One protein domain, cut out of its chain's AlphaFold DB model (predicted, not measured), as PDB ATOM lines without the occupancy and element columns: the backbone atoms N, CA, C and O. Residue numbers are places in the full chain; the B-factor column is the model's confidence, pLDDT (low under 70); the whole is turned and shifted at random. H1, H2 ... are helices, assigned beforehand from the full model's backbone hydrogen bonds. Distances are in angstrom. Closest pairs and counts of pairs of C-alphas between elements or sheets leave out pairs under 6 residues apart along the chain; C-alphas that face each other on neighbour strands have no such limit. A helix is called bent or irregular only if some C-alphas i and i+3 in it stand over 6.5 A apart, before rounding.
ATOM      1  N   ILE A   2     208.098 186.357 235.233       63.47
ATOM      2  CA  ILE A   2     208.320 186.426 233.767       63.47
ATOM      3  C   ILE A   2     209.816 186.476 233.386       63.47
ATOM      4  O   ILE A   2     210.246 185.728 232.518       63.47
ATOM      5  N   LEU A   3     210.629 187.276 234.087       63.09
ATOM      6  CA  LEU A   3     212.082 187.360 233.851       63.09
ATOM      7  C   LEU A   3     212.824 186.049 234.148       63.09
ATOM      8  O   LEU A   3     213.742 185.683 233.426       63.09
ATOM      9  N   ILE A   4     212.397 185.327 235.186       65.88
ATOM     10  CA  ILE A   4     212.977 184.031 235.559       65.88
ATOM     11  C   ILE A   4     212.628 183.002 234.479       65.88
ATOM     12  O   ILE A   4     213.518 182.336 233.968       65.88
ATOM     13  N   GLY A   5     211.363 182.943 234.048       71.75
ATOM     14  CA  GLY A   5     210.940 182.083 232.939       71.75
ATOM     15  C   GLY A   5     211.684 182.380 231.632       71.75
ATOM     16  O   GLY A   5     212.144 181.453 230.975       71.75
ATOM     17  N   ALA A   6     211.880 183.656 231.288       67.94
ATOM     18  CA  ALA A   6     212.651 184.057 230.110       67.94
ATOM     19  C   ALA A   6     214.125 183.624 230.201       67.94
ATOM     20  O   ALA A   6     214.671 183.108 229.227       67.94
ATOM     21  N   MET A   7     214.749 183.762 231.375       65.94
ATOM     22  CA  MET A   7     216.112 183.279 231.623       65.94
ATOM     23  C   MET A   7     216.204 181.757 231.484       65.94
ATOM     24  O   MET A   7     217.094 181.268 230.799       65.94
ATOM     25  N   PHE A   8     215.254 181.003 232.041       68.88
ATOM     26  CA  PHE A   8     215.200 179.549 231.866       68.88
ATOM     27  C   PHE A   8     215.058 179.150 230.389       68.88
ATOM     28  O   PHE A   8     215.794 178.289 229.919       68.88
ATOM     29  N   VAL A   9     214.182 179.808 229.624       72.81
ATOM     30  CA  VAL A   9     214.023 179.533 228.183       72.81
ATOM     31  C   VAL A   9     215.315 179.803 227.411       72.81
ATOM     32  O   VAL A   9     215.708 178.981 226.588       72.81
ATOM     33  N   ILE A  10     216.007 180.908 227.698       68.19
ATOM     34  CA  ILE A  10     217.291 181.240 227.061       68.19
ATOM     35  C   ILE A  10     218.352 180.182 227.390       68.19
ATOM     36  O   ILE A  10     219.080 179.742 226.502       68.19
ATOM     37  N   MET A  11     218.401 179.726 228.640       65.44
ATOM     38  CA  MET A  11     219.406 178.779 229.128       65.44
ATOM     39  C   MET A  11     219.199 177.347 228.622       65.44
ATOM     40  O   MET A  11     220.172 176.630 228.401       65.44
ATOM     41  N   TYR A  12     217.946 176.935 228.420       68.00
ATOM     42  CA  TYR A  12     217.602 175.629 227.846       68.00
ATOM     43  C   TYR A  12     217.537 175.641 226.313       68.00
ATOM     44  O   TYR A  12     217.441 174.581 225.692       68.00
ATOM     45  N   SER A  13     217.587 176.818 225.685       72.88
ATOM     46  CA  SER A  13     217.639 176.924 224.230       72.88
ATOM     47  C   SER A  13     219.033 176.584 223.698       72.88
ATOM     48  O   SER A  13     220.051 176.998 224.248       72.88
ATOM     49  N   ASP A  14     219.090 175.829 222.602       71.75
ATOM     50  CA  ASP A  14     220.346 175.521 221.919       71.75
ATOM     51  C   ASP A  14     220.840 176.759 221.149       71.75
ATOM     52  O   ASP A  14     220.529 176.963 219.972       71.75
ATOM     53  N   VAL A  15     221.613 177.606 221.834       68.19
ATOM     54  CA  VAL A  15     222.205 178.847 221.298       68.19
ATOM     55  C   VAL A  15     223.140 178.558 220.110       68.19
ATOM     56  O   VAL A  15     223.357 179.432 219.267       68.19
ATOM     57  N   ASN A  16     223.637 177.321 219.958       68.62
ATOM     58  CA  ASN A  16     224.456 176.931 218.804       68.62
ATOM     59  C   ASN A  16     223.653 176.869 217.499       68.62
ATOM     60  O   ASN A  16     224.232 177.027 216.423       68.62
ATOM     61  N   ARG A  17     222.325 176.702 217.583       73.75
ATOM     62  CA  ARG A  17     221.413 176.739 216.427       73.75
ATOM     63  C   ARG A  17     221.015 178.146 215.999       73.75
ATOM     64  O   ARG A  17     220.317 178.291 214.995       73.75
ATOM     65  N   LEU A  18     221.435 179.185 216.723       78.56
ATOM     66  CA  LEU A  18     221.183 180.556 216.294       78.56
ATOM     67  C   LEU A  18     221.844 180.820 214.930       78.56
ATOM     68  O   LEU A  18     222.919 180.280 214.642       78.56
ATOM     69  N   PRO A  19     221.242 181.670 214.082       82.31
ATOM     70  CA  PRO A  19     221.819 182.011 212.792       82.31
ATOM     71  C   PRO A  19     223.158 182.738 212.968       82.31
ATOM     72  O   PRO A  19     223.381 183.484 213.929       82.31
ATOM     73  N   SER A  20     224.098 182.491 212.060       81.50
ATOM     74  CA  SER A  20     225.374 183.207 212.046       81.50
ATOM     75  C   SER A  20     225.162 184.656 211.595       81.50
ATOM     76  O   SER A  20     224.252 184.948 210.818       81.50
ATOM     77  N   THR A  21     226.002 185.578 212.068       77.50
ATOM     78  CA  THR A  21     225.987 186.981 211.626       77.50
ATOM     79  C   THR A  21     225.984 187.133 210.097       77.50
ATOM     80  O   THR A  21     225.112 187.844 209.605       77.50
ATOM     81  N   PRO A  22     226.847 186.446 209.312       76.81
ATOM     82  CA  PRO A  22     226.817 186.571 207.850       76.81
ATOM     83  C   PRO A  22     225.495 186.102 207.231       76.81
ATOM     84  O   PRO A  22     225.015 186.715 206.282       76.81
ATOM     85  N   TYR A  23     224.857 185.069 207.789       81.00
ATOM     86  CA  TYR A  23     223.542 184.624 207.326       81.00
ATOM     87  C   TYR A  23     222.458 185.681 207.581       81.00
ATOM     88  O   TYR A  23     221.623 185.945 206.717       81.00
ATOM     89  N   VAL A  24     222.478 186.318 208.757       81.94
ATOM     90  CA  VAL A  24     221.534 187.395 209.095       81.94
ATOM     91  C   VAL A  24     221.743 188.618 208.204       81.94
ATOM     92  O   VAL A  24     220.765 189.171 207.708       81.94
ATOM     93  N   LEU A  25     222.996 188.997 207.945       76.62
ATOM     94  CA  LEU A  25     223.339 190.089 207.031       76.62
ATOM     95  C   LEU A  25     222.822 189.819 205.611       76.62
ATOM     96  O   LEU A  25     222.130 190.661 205.044       76.62
ATOM     97  N   ALA A  26     223.054 188.613 205.080       78.88
ATOM     98  CA  ALA A  26     222.526 188.205 203.778       78.88
ATOM     99  C   ALA A  26     220.989 188.245 203.739       78.88
ATOM    100  O   ALA A  26     220.387 188.624 202.733       78.88
ATOM    101  N   ARG A  27     220.329 187.896 204.852       82.88
ATOM    102  CA  ARG A  27     218.869 187.958 204.946       82.88
ATOM    103  C   ARG A  27     218.341 189.389 204.956       82.88
ATOM    104  O   ARG A  27     217.320 189.641 204.326       82.88
ATOM    105  N   ILE A  28     219.007 190.305 205.657       81.00
ATOM    106  CA  ILE A  28     218.667 191.735 205.639       81.00
ATOM    107  C   ILE A  28     218.824 192.283 204.217       81.00
ATOM    108  O   ILE A  28     217.886 192.887 203.706       81.00
ATOM    109  N   ALA A  29     219.951 191.994 203.559       78.38
ATOM    110  CA  ALA A  29     220.206 192.416 202.183       78.38
ATOM    111  C   ALA A  29     219.110 191.923 201.224       78.38
ATOM    112  O   ALA A  29     218.529 192.712 200.492       78.38
ATOM    113  N   SER A  30     218.735 190.643 201.307       82.50
ATOM    114  CA  SER A  30     217.655 190.071 200.490       82.50
ATOM    115  C   SER A  30     216.286 190.732 200.712       82.50
ATOM    116  O   SER A  30     215.490 190.802 199.779       82.50
ATOM    117  N   MET A  31     215.975 191.183 201.930       80.19
ATOM    118  CA  MET A  31     214.708 191.880 202.192       80.19
ATOM    119  C   MET A  31     214.729 193.312 201.653       80.19
ATOM    120  O   MET A  31     213.697 193.807 201.214       80.19
ATOM    121  N   LEU A  32     215.891 193.964 201.660       77.44
ATOM    122  CA  LEU A  32     216.063 195.328 201.155       77.44
ATOM    123  C   LEU A  32     216.170 195.381 199.622       77.44
ATOM    124  O   LEU A  32     215.690 196.332 199.010       77.44
ATOM    125  N   SER A  33     216.723 194.345 198.985       77.50
ATOM    126  CA  SER A  33     216.868 194.273 197.524       77.50
ATOM    127  C   SER A  33     215.578 193.925 196.777       77.50
ATOM    128  O   SER A  33     215.551 193.960 195.549       77.50
ATOM    129  N   THR A  34     214.480 193.634 197.485       74.50
ATOM    130  CA  THR A  34     213.223 193.161 196.872       74.50
ATOM    131  C   THR A  34     212.658 194.142 195.832       74.50
ATOM    132  O   THR A  34     212.032 193.709 194.868       74.50
ATOM    133  N   ASN A  35     212.924 195.444 195.982       69.88
ATOM    134  CA  ASN A  35     212.413 196.487 195.088       69.88
ATOM    135  C   ASN A  35     213.445 197.022 194.077       69.88
ATOM    136  O   ASN A  35     213.074 197.822 193.226       69.88
ATOM    137  N   ALA A 193     206.514 196.176 204.005       87.25
ATOM    138  CA  ALA A 193     205.356 196.009 204.877       87.25
ATOM    139  C   ALA A 193     205.748 196.166 206.358       87.25
ATOM    140  O   ALA A 193     206.873 195.873 206.756       87.25
ATOM    141  N   ILE A 194     204.800 196.571 207.211       88.38
ATOM    142  CA  ILE A 194     205.039 196.787 208.653       88.38
ATOM    143  C   ILE A 194     205.640 195.549 209.339       88.38
ATOM    144  O   ILE A 194     206.546 195.684 210.161       88.38
ATOM    145  N   GLY A 195     205.181 194.348 208.976       87.94
ATOM    146  CA  GLY A 195     205.732 193.098 209.505       87.94
ATOM    147  C   GLY A 195     207.200 192.891 209.125       87.94
ATOM    148  O   GLY A 195     208.014 192.528 209.976       87.94
ATOM    149  N   ASP A 196     207.561 193.200 207.880       86.38
ATOM    150  CA  ASP A 196     208.941 193.085 207.409       86.38
ATOM    151  C   ASP A 196     209.835 194.172 208.006       86.38
ATOM    152  O   ASP A 196     210.979 193.886 208.348       86.38
ATOM    153  N   ARG A 197     209.311 195.381 208.249       84.25
ATOM    154  CA  ARG A 197     210.028 196.433 208.990       84.25
ATOM    155  C   ARG A 197     210.347 196.004 210.418       84.25
ATOM    156  O   ARG A 197     211.478 196.169 210.867       84.25
ATOM    157  N   PHE A 198     209.384 195.406 211.123       84.50
ATOM    158  CA  PHE A 198     209.626 194.877 212.467       84.50
ATOM    159  C   PHE A 198     210.656 193.740 212.449       84.50
ATOM    160  O   PHE A 198     211.561 193.692 213.283       84.50
ATOM    161  N   ARG A 199     210.574 192.850 211.454       85.00
ATOM    162  CA  ARG A 199     211.555 191.778 211.259       85.00
ATOM    163  C   ARG A 199     212.953 192.324 210.964       85.00
ATOM    164  O   ARG A 199     213.928 191.821 211.516       85.00
ATOM    165  N   LEU A 200     213.058 193.343 210.118       84.75
ATOM    166  CA  LEU A 200     214.308 194.017 209.782       84.75
ATOM    167  C   LEU A 200     214.908 194.712 211.010       84.75
ATOM    168  O   LEU A 200     216.099 194.555 211.276       84.75
ATOM    169  N   TRP A 201     214.075 195.384 211.808       84.38
ATOM    170  CA  TRP A 201     214.471 195.981 213.083       84.38
ATOM    171  C   TRP A 201     215.030 194.934 214.058       84.38
ATOM    172  O   TRP A 201     216.120 195.120 214.595       84.38
ATOM    173  N   LEU A 202     214.353 193.789 214.216       82.56
ATOM    174  CA  LEU A 202     214.843 192.681 215.044       82.56
ATOM    175  C   LEU A 202     216.176 192.109 214.543       82.56
ATOM    176  O   LEU A 202     217.056 191.796 215.345       82.56
ATOM    177  N   LEU A 203     216.344 191.961 213.226       84.00
ATOM    178  CA  LEU A 203     217.583 191.435 212.646       84.00
ATOM    179  C   LEU A 203     218.744 192.423 212.797       84.00
ATOM    180  O   LEU A 203     219.857 191.999 213.103       84.00
ATOM    181  N   ARG A 204     218.491 193.729 212.662       80.25
ATOM    182  CA  ARG A 204     219.488 194.757 212.986       80.25
ATOM    183  C   ARG A 204     219.855 194.731 214.457       80.25
ATOM    184  O   ARG A 204     221.033 194.634 214.768       80.25
ATOM    185  N   PHE A 205     218.865 194.701 215.348       79.88
ATOM    186  CA  PHE A 205     219.097 194.571 216.785       79.88
ATOM    187  C   PHE A 205     219.978 193.352 217.107       79.88
ATOM    188  O   PHE A 205     220.940 193.451 217.868       79.88
ATOM    189  N   TYR A 206     219.711 192.212 216.463       80.06
ATOM    190  CA  TYR A 206     220.510 190.997 216.617       80.06
ATOM    191  C   TYR A 206     221.987 191.186 216.229       80.06
ATOM    192  O   TYR A 206     222.875 190.708 216.944       80.06
ATOM    193  N   VAL A 207     222.253 191.885 215.120       79.44
ATOM    194  CA  VAL A 207     223.612 192.150 214.619       79.44
ATOM    195  C   VAL A 207     224.314 193.225 215.449       79.44
ATOM    196  O   VAL A 207     225.404 192.966 215.956       79.44
ATOM    197  N   THR A 208     223.694 194.393 215.636       77.25
ATOM    198  CA  THR A 208     224.287 195.560 216.313       77.25
ATOM    199  C   THR A 208     224.687 195.244 217.749       77.25
ATOM    200  O   THR A 208     225.780 195.598 218.183       77.25
ATOM    201  N   TYR A 209     223.846 194.514 218.486       76.75
ATOM    202  CA  TYR A 209     224.147 194.141 219.871       76.75
ATOM    203  C   TYR A 209     224.952 192.847 220.000       76.75
ATOM    204  O   TYR A 209     225.182 192.386 221.122       76.75
ATOM    205  N   ALA A 210     225.385 192.258 218.878       78.88
ATOM    206  CA  ALA A 210     226.120 190.998 218.850       78.88
ATOM    207  C   ALA A 210     225.437 189.930 219.727       78.88
ATOM    208  O   ALA A 210     226.088 189.230 220.509       78.88
ATOM    209  N   VAL A 211     224.104 189.831 219.623       78.69
ATOM    210  CA  VAL A 211     223.256 189.079 220.567       78.69
ATOM    211  C   VAL A 211     223.715 187.627 220.679       78.69
ATOM    212  O   VAL A 211     223.817 187.104 221.783       78.69
ATOM    213  N   ARG A 212     224.106 187.004 219.560       79.44
ATOM    214  CA  ARG A 212     224.702 185.659 219.538       79.44
ATOM    215  C   ARG A 212     225.912 185.530 220.463       79.44
ATOM    216  O   ARG A 212     225.972 184.596 221.252       79.44
ATOM    217  N   PHE A 213     226.872 186.448 220.360       79.19
ATOM    218  CA  PHE A 213     228.100 186.411 221.156       79.19
ATOM    219  C   PHE A 213     227.799 186.627 222.634       79.19
ATOM    220  O   PHE A 213     228.330 185.904 223.473       79.19
ATOM    221  N   ARG A 214     226.900 187.567 222.950       79.50
ATOM    222  CA  ARG A 214     226.469 187.821 224.331       79.50
ATOM    223  C   ARG A 214     225.741 186.622 224.933       79.50
ATOM    224  O   ARG A 214     226.027 186.259 226.067       79.50
ATOM    225  N   LEU A 215     224.859 185.971 224.177       76.44
ATOM    226  CA  LEU A 215     224.161 184.760 224.617       76.44
ATOM    227  C   LEU A 215     225.118 183.574 224.791       76.44
ATOM    228  O   LEU A 215     225.013 182.854 225.779       76.44
ATOM    229  N   MET A 216     226.087 183.394 223.887       78.50
ATOM    230  CA  MET A 216     227.125 182.364 224.031       78.50
ATOM    231  C   MET A 216     228.028 182.619 225.245       78.50
ATOM    232  O   MET A 216     228.375 181.679 225.957       78.50
ATOM    233  N   ALA A 217     228.386 183.879 225.509       79.25
ATOM    234  CA  ALA A 217     229.130 184.258 226.708       79.25
ATOM    235  C   ALA A 217     228.318 183.966 227.981       79.25
ATOM    236  O   ALA A 217     228.831 183.338 228.904       79.25
ATOM    237  N   LEU A 218     227.028 184.322 227.983       73.81
ATOM    238  CA  LEU A 218     226.113 184.059 229.095       73.81
ATOM    239  C   LEU A 218     225.961 182.553 229.375       73.81
ATOM    240  O   LEU A 218     225.986 182.130 230.527       73.81
ATOM    241  N   GLN A 219     225.864 181.728 228.329       75.12
ATOM    242  CA  GLN A 219     225.773 180.272 228.466       75.12
ATOM    243  C   GLN A 219     227.073 179.654 229.003       75.12
ATOM    244  O   GLN A 219     227.037 178.665 229.733       75.12
ATOM    245  N   ARG A 220     228.235 180.236 228.686       78.19
ATOM    246  CA  ARG A 220     229.526 179.776 229.221       78.19
ATOM    247  C   ARG A 220     229.647 180.018 230.726       78.19
ATOM    248  O   ARG A 220     230.269 179.224 231.425       78.19
ATOM    249  N   GLU A 221     229.010 181.072 231.221       77.50
ATOM    250  CA  GLU A 221     228.938 181.432 232.641       77.50
ATOM    251  C   GLU A 221     227.685 180.864 233.334       77.50
ATOM    252  O   GLU A 221     227.294 181.305 234.411       77.50
ATOM    253  N   TYR A 222     227.059 179.832 232.756       72.19
ATOM    254  CA  TYR A 222     225.823 179.243 233.277       72.19
ATOM    255  C   TYR A 222     225.891 178.916 234.777       72.19
ATOM    256  O   TYR A 222     224.967 179.218 235.533       72.19
ATOM    257  N   GLY A 223     227.010 178.336 235.220       70.50
ATOM    258  CA  GLY A 223     227.199 177.941 236.614       70.50
ATOM    259  C   GLY A 223     227.175 179.121 237.588       70.50
ATOM    260  O   GLY A 223     226.555 179.023 238.644       70.50
ATOM    261  N   THR A 224     227.792 180.252 237.239       74.44
ATOM    262  CA  THR A 224     227.824 181.431 238.118       74.44
ATOM    263  C   THR A 224     226.451 182.090 238.190       74.44
ATOM    264  O   THR A 224     226.004 182.434 239.282       74.44
ATOM    265  N   ILE A 225     225.731 182.176 237.069       74.69
ATOM    266  CA  ILE A 225     224.378 182.749 237.014       74.69
ATOM    267  C   ILE A 225     223.392 181.916 237.840       74.69
ATOM    268  O   ILE A 225     222.615 182.476 238.614       74.69
ATOM    269  N   VAL A 226     223.439 180.584 237.728       76.06
ATOM    270  CA  VAL A 226     222.587 179.694 238.535       76.06
ATOM    271  C   VAL A 226     222.913 179.817 240.021       76.06
ATOM    272  O   VAL A 226     221.992 179.916 240.827       76.06
ATOM    273  N   CYS A 227     224.195 179.879 240.395       77.12
ATOM    274  CA  CYS A 227     224.600 180.096 241.786       77.12
ATOM    275  C   CYS A 227     224.094 181.438 242.336       77.12
ATOM    276  O   CYS A 227     223.561 181.470 243.443       77.12
ATOM    277  N   VAL A 228     224.202 182.527 241.567       79.50
ATOM    278  CA  VAL A 228     223.699 183.855 241.963       79.50
ATOM    279  C   VAL A 228     222.174 183.857 242.088       79.50
ATOM    280  O   VAL A 228     221.641 184.377 243.065       79.50
ATOM    281  N   LEU A 229     221.456 183.237 241.147       77.88
ATOM    282  CA  LEU A 229     219.998 183.104 241.230       77.88
ATOM    283  C   LEU A 229     219.578 182.270 242.442       77.88
ATOM    284  O   LEU A 229     218.645 182.655 243.142       77.88
ATOM    285  N   LEU A 230     220.286 181.175 242.731       78.69
ATOM    286  CA  LEU A 230     220.023 180.341 243.899       78.69
ATOM    287  C   LEU A 230     220.255 181.135 245.187       78.69
ATOM    288  O   LEU A 230     219.363 181.177 246.031       78.69
ATOM    289  N   GLN A 231     221.382 181.845 245.301       82.50
ATOM    290  CA  GLN A 231     221.658 182.747 246.425       82.50
ATOM    291  C   GLN A 231     220.561 183.802 246.588       82.50
ATOM    292  O   GLN A 231     220.085 184.015 247.700       82.50
ATOM    293  N   PHE A 232     220.101 184.410 245.494       81.81
ATOM    294  CA  PHE A 232     219.032 185.404 245.527       81.81
ATOM    295  C   PHE A 232     217.689 184.803 245.961       81.81
ATOM    296  O   PHE A 232     216.984 185.398 246.772       81.81
ATOM    297  N   THR A 233     217.335 183.601 245.488       79.69
ATOM    298  CA  THR A 233     216.115 182.904 245.937       79.69
ATOM    299  C   THR A 233     216.180 182.505 247.408       79.69
ATOM    300  O   THR A 233     215.181 182.630 248.111       79.69
ATOM    301  N   LEU A 234     217.354 182.090 247.889       83.50
ATOM    302  CA  LEU A 234     217.586 181.757 249.293       83.50
ATOM    303  C   LEU A 234     217.467 183.016 250.160       83.50
ATOM    304  O   LEU A 234     216.787 183.001 251.180       83.50
ATOM    305  N   LEU A 235     218.040 184.132 249.704       84.31
ATOM    306  CA  LEU A 235     217.944 185.428 250.369       84.31
ATOM    307  C   LEU A 235     216.494 185.932 250.416       84.31
ATOM    308  O   LEU A 235     216.041 186.374 251.464       84.31
ATOM    309  N   LEU A 236     215.730 185.787 249.328       83.75
ATOM    310  CA  LEU A 236     214.296 186.093 249.312       83.75
ATOM    311  C   LEU A 236     213.495 185.203 250.267       83.75
ATOM    312  O   LEU A 236     212.620 185.717 250.958       83.75
ATOM    313  N   ALA A 237     213.783 183.899 250.325       82.88
ATOM    314  CA  ALA A 237     213.122 182.985 251.255       82.88
ATOM    315  C   ALA A 237     213.403 183.380 252.710       82.88
ATOM    316  O   ALA A 237     212.477 183.459 253.511       82.88
ATOM    317  N   VAL A 238     214.658 183.719 253.018       85.12
ATOM    318  CA  VAL A 238     215.072 184.211 254.336       85.12
ATOM    319  C   VAL A 238     214.378 185.535 254.673       85.12
ATOM    320  O   VAL A 238     213.811 185.675 255.754       85.12
ATOM    321  N   LEU A 239     214.335 186.500 253.750       79.31
ATOM    322  CA  LEU A 239     213.597 187.752 253.958       79.31
ATOM    323  C   LEU A 239     212.096 187.514 254.179       79.31
ATOM    324  O   LEU A 239     211.495 188.169 255.026       79.31
ATOM    325  N   GLN A 240     211.482 186.572 253.459       78.62
ATOM    326  CA  GLN A 240     210.077 186.213 253.663       78.62
ATOM    327  C   GLN A 240     209.831 185.563 255.028       78.62
ATOM    328  O   GLN A 240     208.807 185.853 255.647       78.62
ATOM    329  N   THR A 241     210.756 184.736 255.527       75.56
ATOM    330  CA  THR A 241     210.648 184.159 256.875       75.56
ATOM    331  C   THR A 241     210.838 185.211 257.966       75.56
ATOM    332  O   THR A 241     210.039 185.238 258.896       75.56
ATOM    333  N   TYR A 242     211.785 186.147 257.808       67.12
ATOM    334  CA  TYR A 242     211.977 187.250 258.764       67.12
ATOM    335  C   TYR A 242     210.767 188.200 258.812       67.12
ATOM    336  O   TYR A 242     210.296 188.552 259.890       67.12
ATOM    337  N   VAL A 243     210.185 188.553 257.660       65.44
ATOM    338  CA  VAL A 243     208.956 189.373 257.596       65.44
ATOM    339  C   VAL A 243     207.727 188.600 258.112       65.44
ATOM    340  O   VAL A 243     206.775 189.196 258.621       65.44
ATOM    341  N   GLY A 244     207.729 187.267 257.998       54.25
ATOM    342  CA  GLY A 244     206.696 186.388 258.552       54.25
ATOM    343  C   GLY A 244     206.752 186.275 260.077       54.25
ATOM    344  O   GLY A 244     205.706 186.295 260.727       54.25
ATOM    345  N   GLU A 245     207.951 186.218 260.659       53.12
ATOM    346  CA  GLU A 245     208.148 186.148 262.112       53.12
ATOM    347  C   GLU A 245     207.810 187.462 262.818       53.12
ATOM    348  O   GLU A 245     207.207 187.417 263.891       53.12
ATOM    349  N   GLU A 246     208.056 188.627 262.211       50.81
ATOM    350  CA  GLU A 246     207.602 189.913 262.775       50.81
ATOM    351  C   GLU A 246     206.068 190.059 262.777       50.81
ATOM    352  O   GLU A 246     205.508 190.783 263.599       50.81
ATOM    353  N   ARG A 247     205.354 189.330 261.906       47.19
ATOM    354  CA  ARG A 247     203.881 189.246 261.941       47.19
ATOM    355  C   ARG A 247     203.341 188.147 262.858       47.19
ATOM    356  O   ARG A 247     202.188 188.242 263.272       47.19
TER     357      ARG A 247
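This is residues 2 to 35 and 193 to 247 of the 320 residues of an uncharacterized protein of Trypanosoma theileri (UniProt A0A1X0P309). The long helix H5 makes one leg of a wide V, H2 and H3 side by side make the other, and H4 is at the corner with H1 near it. Residues 230 to 247 of H5 stick out. The printed part has 89 residues with five named helices, H1 to H5 in chain order, and no named strand: all helix. It is extended, spanning 68 by 29 by 18 A, radius of gyration of the C-alphas 19.8 A.

Find C-alpha 222 at (225.823, 179.243, 233.277); from there H5 runs 37.5 A to C-alpha 247 at (203.881, 189.246, 261.941). Before it look for H4, residues 211 to 220, and H3, residues 194 to 208, 20.8 A. H1 is residues 2 to 12; H2, residues 21 to 35, 23.4 A, is irregular, with C-alphas 32 and 35 7.2 A apart.

H5 and H4 meet only through their link. H2 and H3 touch, closest C-alphas Thr 21 and Val 207, 6.4 A, at a shallow tilt of 31 degrees, opposite ways. H1 and H4 are close but not clearly touching, closest C-alphas Met 11 and Gln 219, 6.6 A. Every O i to N i+4 pair is within hydrogen-bond range in H1, H3 and H4, against 9 of 11 in H2 and 21 of 22 in H5.

The C-alphas farthest apart, Asn 35 and Glu 246, are 68.2 A apart. Residues 36 to 192 are not printed; C-alphas 35 and 193 are 12.1 A apart across the cut. No link printed whole is long. Confidence is under 70 in 18 residues, among them 242 to 247.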